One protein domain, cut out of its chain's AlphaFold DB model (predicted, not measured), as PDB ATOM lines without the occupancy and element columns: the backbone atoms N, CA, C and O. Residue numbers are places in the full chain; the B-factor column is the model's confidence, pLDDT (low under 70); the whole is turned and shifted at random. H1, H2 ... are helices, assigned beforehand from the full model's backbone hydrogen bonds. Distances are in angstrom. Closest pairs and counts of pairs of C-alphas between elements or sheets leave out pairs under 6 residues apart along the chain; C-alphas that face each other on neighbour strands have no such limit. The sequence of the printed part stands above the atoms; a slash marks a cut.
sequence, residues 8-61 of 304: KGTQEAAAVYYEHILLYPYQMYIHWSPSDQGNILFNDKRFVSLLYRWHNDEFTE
ATOM      1  N   LYS A   8      18.725 -14.806  42.698       91.25
ATOM      2  CA  LYS A   8      18.263 -15.014  41.322       91.25
ATOM      3  C   LYS A   8      19.317 -15.707  40.448       91.25
ATOM      4  O   LYS A   8      19.002 -16.694  39.796       91.25
ATOM      5  N   GLY A   9      20.566 -15.235  40.468       89.44
ATOM      6  CA  GLY A   9      21.652 -15.833  39.680       89.44
ATOM      7  C   GLY A   9      21.979 -17.262  40.114       89.44
ATOM      8  O   GLY A   9      22.261 -18.125  39.284       89.44
ATOM      9  N   THR A  10      21.862 -17.540  41.415       89.19
ATOM     10  CA  THR A  10      22.047 -18.891  41.962       89.19
ATOM     11  C   THR A  10      20.928 -19.836  41.525       89.19
ATOM     12  O   THR A  10      21.208 -20.966  41.126       89.19
ATOM     13  N   GLN A  11      19.672 -19.379  41.548       91.19
ATOM     14  CA  GLN A  11      18.517 -20.154  41.082       91.19
ATOM     15  C   GLN A  11      18.609 -20.470  39.582       91.19
ATOM     16  O   GLN A  11      18.393 -21.615  39.189       91.19
ATOM     17  N   GLU A  12      18.986 -19.489  38.755       91.31
ATOM     18  CA  GLU A  12      19.172 -19.668  37.309       91.31
ATOM     19  C   GLU A  12      20.263 -20.708  37.003       91.31
ATOM     20  O   GLU A  12      20.043 -21.639  36.229       91.31
ATOM     21  N   ALA A  13      21.424 -20.608  37.657       90.50
ATOM     22  CA  ALA A  13      22.513 -21.560  37.463       90.50
ATOM     23  C   ALA A  13      22.182 -22.968  37.998       90.50
ATOM     24  O   ALA A  13      22.586 -23.962  37.393       90.50
ATOM     25  N   ALA A  14      21.433 -23.066  39.101       91.38
ATOM     26  CA  ALA A  14      20.959 -24.341  39.630       91.38
ATOM     27  C   ALA A  14      19.973 -25.027  38.672       91.38
ATOM     28  O   ALA A  14      20.087 -26.233  38.462       91.38
ATOM     29  N   ALA A  15      19.048 -24.278  38.060       93.31
ATOM     30  CA  ALA A  15      18.107 -24.817  37.079       93.31
ATOM     31  C   ALA A  15      18.840 -25.447  35.883       93.31
ATOM     32  O   ALA A  15      18.600 -26.611  35.568       93.31
ATOM     33  N   VAL A  16      19.806 -24.722  35.303       93.25
ATOM     34  CA  VAL A  16      20.643 -25.230  34.199       93.25
ATOM     35  C   VAL A  16      21.414 -26.483  34.618       93.25
ATOM     36  O   VAL A  16      21.464 -27.457  33.867       93.25
ATOM     37  N   TYR A  17      21.998 -26.481  35.818       93.00
ATOM     38  CA  TYR A  17      22.752 -27.618  36.336       93.00
ATOM     39  C   TYR A  17      21.888 -28.872  36.509       93.00
ATOM     40  O   TYR A  17      22.268 -29.936  36.027       93.00
ATOM     41  N   TYR A  18      20.729 -28.766  37.168       94.50
ATOM     42  CA  TYR A  18      19.863 -29.922  37.414       94.50
ATOM     43  C   TYR A  18      19.232 -30.467  36.130       94.50
ATOM     44  O   TYR A  18      19.079 -31.680  36.009       94.50
ATOM     45  N   GLU A  19      18.919 -29.601  35.163       95.31
ATOM     46  CA  GLU A  19      18.443 -30.012  33.837       95.31
ATOM     47  C   GLU A  19      19.497 -30.839  33.080       95.31
ATOM     48  O   GLU A  19      19.164 -31.819  32.416       95.31
ATOM     49  N   HIS A  20      20.779 -30.497  33.235       94.25
ATOM     50  CA  HIS A  20      21.881 -31.083  32.470       94.25
ATOM     51  C   HIS A  20      22.838 -31.935  33.316       94.25
ATOM     52  O   HIS A  20      23.961 -32.184  32.886       94.25
ATOM     53  N   ILE A  21      22.430 -32.404  34.502       93.00
ATOM     54  CA  ILE A  21      23.319 -33.031  35.502       93.00
ATOM     55  C   ILE A  21      24.161 -34.192  34.950       93.00
ATOM     56  O   ILE A  21      25.304 -34.384  35.357       93.00
ATOM     57  N   LEU A  22      23.625 -34.939  33.980       92.88
ATOM     58  CA  LEU A  22      24.311 -36.061  33.332       92.88
ATOM     59  C   LEU A  22      25.463 -35.631  32.412       92.88
ATOM     60  O   LEU A  22      26.335 -36.444  32.117       92.88
ATOM     61  N   LEU A  23      25.484 -34.371  31.973       91.56
ATOM     62  CA  LEU A  23      26.549 -33.799  31.148       91.56
ATOM     63  C   LEU A  23      27.728 -33.296  31.993       91.56
ATOM     64  O   LEU A  23      28.801 -33.034  31.457       91.56
ATOM     65  N   TYR A  24      27.553 -33.162  33.311       89.56
ATOM     66  CA  TYR A  24      28.606 -32.710  34.212       89.56
ATOM     67  C   TYR A  24      29.497 -33.882  34.649       89.56
ATOM     68  O   TYR A  24      28.994 -34.859  35.216       89.56
ATOM     69  N   PRO A  25      30.829 -33.797  34.465       88.81
ATOM     70  CA  PRO A  25      31.765 -34.791  34.977       88.81
ATOM     71  C   PRO A  25      31.570 -35.011  36.470       88.81
ATOM     72  O   PRO A  25      31.572 -34.058  37.251       88.81
ATOM     73  N   TYR A  26      31.399 -36.273  36.857       89.75
ATOM     74  CA  TYR A  26      31.166 -36.668  38.248       89.75
ATOM     75  C   TYR A  26      29.972 -35.952  38.908       89.75
ATOM     76  O   TYR A  26      29.920 -35.878  40.131       89.75
ATOM     77  N   GLN A  27      29.030 -35.419  38.115       91.19
ATOM     78  CA  GLN A  27      27.898 -34.616  38.593       91.19
ATOM     79  C   GLN A  27      28.350 -33.408  39.435       91.19
ATOM     80  O   GLN A  27      27.661 -32.978  40.352       91.19
ATOM     81  N   MET A  28      29.532 -32.857  39.152       90.00
ATOM     82  CA  MET A  28      30.053 -31.682  39.847       90.00
ATOM     83  C   MET A  28      29.741 -30.419  39.054       90.00
ATOM     84  O   MET A  28      29.989 -30.359  37.850       90.00
ATOM     85  N   TYR A  29      29.229 -29.385  39.726       88.44
ATOM     86  CA  TYR A  29      28.962 -28.106  39.072       88.44
ATOM     87  C   TYR A  29      30.258 -27.494  38.523       88.44
ATOM     88  O   TYR A  29      31.194 -27.196  39.265       88.44
ATOM     89  N   ILE A  30      30.264 -27.235  37.219       87.12
ATOM     90  CA  ILE A  30      31.296 -26.474  36.512       87.12
ATOM     91  C   ILE A  30      30.601 -25.292  35.844       87.12
ATOM     92  O   ILE A  30      29.506 -25.415  35.301       87.12
ATOM     93  N   HIS A  31      31.198 -24.107  35.881       85.94
ATOM     94  CA  HIS A  31      30.622 -23.009  35.121       85.94
ATOM     95  C   HIS A  31      30.980 -23.152  33.633       85.94
ATOM     96  O   HIS A  31      32.091 -22.819  33.240       85.94
ATOM     97  N   TRP A  32      30.041 -23.661  32.831       84.81
ATOM     98  CA  TRP A  32      30.171 -23.838  31.379       84.81
ATOM     99  C   TRP A  32      28.790 -23.895  30.709       84.81
ATOM    100  O   TRP A  32      27.779 -23.943  31.411       84.81
ATOM    101  N   SER A  33      28.755 -23.897  29.374       86.94
ATOM    102  CA  SER A  33      27.548 -24.159  28.578       86.94
ATOM    103  C   SER A  33      27.393 -25.671  28.369       86.94
ATOM    104  O   SER A  33      28.156 -26.232  27.577       86.94
ATOM    105  N   PRO A  34      26.458 -26.353  29.062       87.75
ATOM    106  CA  PRO A  34      26.376 -27.807  29.007       87.75
ATOM    107  C   PRO A  34      26.098 -28.296  27.589       87.75
ATOM    108  O   PRO A  34      25.177 -27.838  26.918       87.75
ATOM    109  N   SER A  35      26.908 -29.241  27.131       90.19
ATOM    110  CA  SER A  35      26.707 -29.953  25.872       90.19
ATOM    111  C   SER A  35      27.284 -31.358  25.999       90.19
ATOM    112  O   SER A  35      28.166 -31.594  26.828       90.19
ATOM    113  N   ASP A  36      26.783 -32.305  25.206       90.31
ATOM    114  CA  ASP A  36      27.316 -33.666  25.222       90.31
ATOM    115  C   ASP A  36      28.709 -33.701  24.581       90.31
ATOM    116  O   ASP A  36      28.870 -33.674  23.362       90.31
ATOM    117  N   GLN A  37      29.725 -33.708  25.442       89.38
ATOM    118  CA  GLN A  37      31.141 -33.775  25.087       89.38
ATOM    119  C   GLN A  37      31.814 -34.996  25.731       89.38
ATOM    120  O   GLN A  37      33.046 -35.055  25.803       89.38
ATOM    121  N   GLY A  38      31.040 -35.966  26.238       88.25
ATOM    122  CA  GLY A  38      31.542 -37.055  27.083       88.25
ATOM    123  C   GLY A  38      32.282 -36.557  28.337       88.25
ATOM    124  O   GLY A  38      32.005 -35.481  28.864       88.25
ATOM    125  N   ASN A  39      33.263 -37.326  28.826       87.69
ATOM    126  CA  ASN A  39      34.060 -36.923  29.991       87.69
ATOM    127  C   ASN A  39      35.063 -35.809  29.629       87.69
ATOM    128  O   ASN A  39      36.175 -36.098  29.183       87.69
ATOM    129  N   ILE A  40      34.694 -34.541  29.835       90.38
ATOM    130  CA  ILE A  40      35.575 -33.389  29.557       90.38
ATOM    131  C   ILE A  40      36.831 -33.341  30.442       90.38
ATOM    132  O   ILE A  40      37.803 -32.709  30.044       90.38
ATOM    133  N   LEU A  41      36.848 -34.038  31.588       90.44
ATOM    134  CA  LEU A  41      37.993 -34.126  32.511       90.44
ATOM    135  C   LEU A  41      38.828 -35.401  32.306       90.44
ATOM    136  O   LEU A  41      39.537 -35.835  33.209       90.44
ATOM    137  N   PHE A  42      38.719 -36.042  31.141       89.75
ATOM    138  CA  PHE A  42      39.473 -37.262  30.851       89.75
ATOM    139  C   PHE A  42      40.997 -37.044  30.869       89.75
ATOM    140  O   PHE A  42      41.725 -37.892  31.371       89.75
ATOM    141  N   ASN A  43      41.471 -35.924  30.316       90.31
ATOM    142  CA  ASN A  43      42.858 -35.463  30.405       90.31
ATOM    143  C   ASN A  43      42.955 -33.965  30.066       90.31
ATOM    144  O   ASN A  43      42.015 -33.387  29.505       90.31
ATOM    145  N   ASP A  44      44.109 -33.366  30.360       92.12
ATOM    146  CA  ASP A  44      44.367 -31.936  30.159       92.12
ATOM    147  C   ASP A  44      44.210 -31.524  28.692       92.12
ATOM    148  O   ASP A  44      43.524 -30.548  28.391       92.12
ATOM    149  N   LYS A  45      44.747 -32.324  27.756       92.31
ATOM    150  CA  LYS A  45      44.585 -32.102  26.311       92.31
ATOM    151  C   LYS A  45      43.116 -31.956  25.921       92.31
ATOM    152  O   LYS A  45      42.763 -31.001  25.233       92.31
ATOM    153  N   ARG A  46      42.247 -32.873  26.353       92.06
ATOM    154  CA  ARG A  46      40.814 -32.850  26.033       92.06
ATOM    155  C   ARG A  46      40.147 -31.619  26.630       92.06
ATOM    156  O   ARG A  46      39.423 -30.933  25.912       92.06
ATOM    157  N   PHE A  47      40.403 -31.348  27.906       92.81
ATOM    158  CA  PHE A  47      39.783 -30.233  28.608       92.81
ATOM    159  C   PHE A  47      40.154 -28.888  27.970       92.81
ATOM    160  O   PHE A  47      39.266 -28.131  27.584       92.81
ATOM    161  N   VAL A  48      41.448 -28.624  27.766       93.81
ATOM    162  CA  VAL A  48      41.933 -27.356  27.196       93.81
ATOM    163  C   VAL A  48      41.487 -27.185  25.740       93.81
ATOM    164  O   VAL A  48      41.053 -26.102  25.353       93.81
ATOM    165  N   SER A  49      41.481 -28.261  24.945       94.38
ATOM    166  CA  SER A  49      40.976 -28.205  23.562       94.38
ATOM    167  C   SER A  49      39.498 -27.830  23.484       94.38
ATOM    168  O   SER A  49      39.069 -27.200  22.518       94.38
ATOM    169  N   LEU A  50      38.690 -28.302  24.435       93.44
ATOM    170  CA  LEU A  50      37.272 -27.966  24.503       93.44
ATOM    171  C   LEU A  50      37.076 -26.541  25.016       93.44
ATOM    172  O   LEU A  50      36.281 -25.809  24.437       93.44
ATOM    173  N   LEU A  51      37.851 -26.134  26.025       92.38
ATOM    174  CA  LEU A  51      37.833 -24.782  26.571       92.38
ATOM    175  C   LEU A  51      38.059 -23.730  25.479       92.38
ATOM    176  O   LEU A  51      37.232 -22.838  25.327       92.38
ATOM    177  N   TYR A  52      39.117 -23.868  24.676       94.56
ATOM    178  CA  TYR A  52      39.395 -22.938  23.574       94.56
ATOM    179  C   TYR A  52      38.256 -22.925  22.546       94.56
ATOM    180  O   TYR A  52      37.747 -21.860  22.197       94.56
ATOM    181  N   ARG A  53      37.758 -24.104  22.150       92.69
ATOM    182  CA  ARG A  53      36.641 -24.215  21.198       92.69
ATOM    183  C   ARG A  53      35.360 -23.549  21.695       92.69
ATOM    184  O   ARG A  53      34.668 -22.913  20.905       92.69
ATOM    185  N   TRP A  54      35.047 -23.640  22.988       90.19
ATOM    186  CA  TRP A  54      33.902 -22.935  23.580       90.19
ATOM    187  C   TRP A  54      34.040 -21.410  23.527       90.19
ATOM    188  O   TRP A  54      33.036 -20.705  23.618       90.19
ATOM    189  N   HIS A  55      35.257 -20.903  23.332       91.75
ATOM    190  CA  HIS A  55      35.569 -19.488  23.165       91.75
ATOM    191  C   HIS A  55      35.874 -19.095  21.710       91.75
ATOM    192  O   HIS A  55      36.385 -18.004  21.474       91.75
ATOM    193  N   ASN A  56      35.490 -19.931  20.733       93.31
ATOM    194  CA  ASN A  56      35.770 -19.736  19.303       93.31
ATOM    195  C   ASN A  56      37.268 -19.605  18.990       93.31
ATOM    196  O   ASN A  56      37.655 -18.854  18.097       93.31
ATOM    197  N   ASP A  57      38.089 -20.340  19.732       96.25
ATOM    198  CA  ASP A  57      39.535 -20.384  19.571       96.25
ATOM    199  C   ASP A  57      40.016 -21.839  19.418       96.25
ATOM    200  O   ASP A  57      39.274 -22.798  19.666       96.25
ATOM    201  N   GLU A  58      41.268 -22.017  19.011       94.00
ATOM    202  CA  GLU A  58      41.920 -23.315  18.878       94.00
ATOM    203  C   GLU A  58      43.163 -23.381  19.762       94.00
ATOM    204  O   GLU A  58      44.081 -22.568  19.666       94.00
ATOM    205  N   PHE A  59      43.219 -24.400  20.617       93.19
ATOM    206  CA  PHE A  59      44.433 -24.684  21.359       93.19
ATOM    207  C   PHE A  59      45.436 -25.397  20.450       93.19
ATOM    208  O   PHE A  59      45.151 -26.484  19.949       93.19
ATOM    209  N   THR A  60      46.613 -24.808  20.258       89.25
ATOM    210  CA  THR A  60      47.646 -25.329  19.346       89.25
ATOM    211  C   THR A  60      48.877 -25.882  20.071       89.25
ATOM    212  O   THR A  60      49.650 -26.638  19.487       89.25
ATOM    213  N   GLU A  61      49.045 -25.586  21.362       87.62
ATOM    214  CA  GLU A  61      50.244 -25.924  22.146       87.62
ATOM    215  C   GLU A  61      50.119 -27.278  22.871       87.62
ATOM    216  O   GLU A  61      50.290 -27.391  24.087       87.62
TER     217      GLU A  61
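AT A GLANCE: This is residues 8 to 61 of the 304 residues of the protein "NYN domain-containing protein" of Flavonifractor plautii (UniProt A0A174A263). Two short helices, H1 and H2, stand separately, H1 at one end of an elongated shape and H2 towards the other, with a winding link, residues 20 to 43, filling the space between them. After H2, residues 55 to 61 fold back and lead to the far end at Glu 61. The printed part has 54 residues, with two named helices in the order H1, H2 and no named strand; the class is all helix, though just 23 residues are in named elements, under half. The whole is only just loose, close to compact, with a radius of gyration of the C-alphas of 12.3 A, and it spans 38 by 21 by 14 A.

IN THESE COORDINATES: The longest helix by residues, H1, comprises residues 8 to 19 and measures 16.8 A from C-alpha 8 at (18.263, -15.014, 41.322) to C-alpha 19 at (18.443, -30.012, 33.837). H2 comprises residues 44 to 54 and measures 15.3 A, ending with C-alpha 54 at (33.902, -22.935, 23.580). Between them, residues 21 to 23 and 25 to 27 are short helical runs without a name.

HOW THE PARTS SIT: H1 has its centre at (20.244, -22.755, 38.109) and H2 at (39.773, -27.774, 25.572). The two are apart, with no C-alpha of the one within 8 A of the other. In both H1 and H2 every O i to N i+4 pair is within hydrogen-bond range.

THE WHOLE: The C-alphas of Lys 8 and Glu 61 are the two farthest apart, at 38.9 A. The printed part has no cut. The link from H1 to H2 is long, with 24 residues, and its C-alphas lie 4 to 14 A from the mean of all C-alphas. The mean pLDDT of the printed part is 91.1, and no printed residue is under 70.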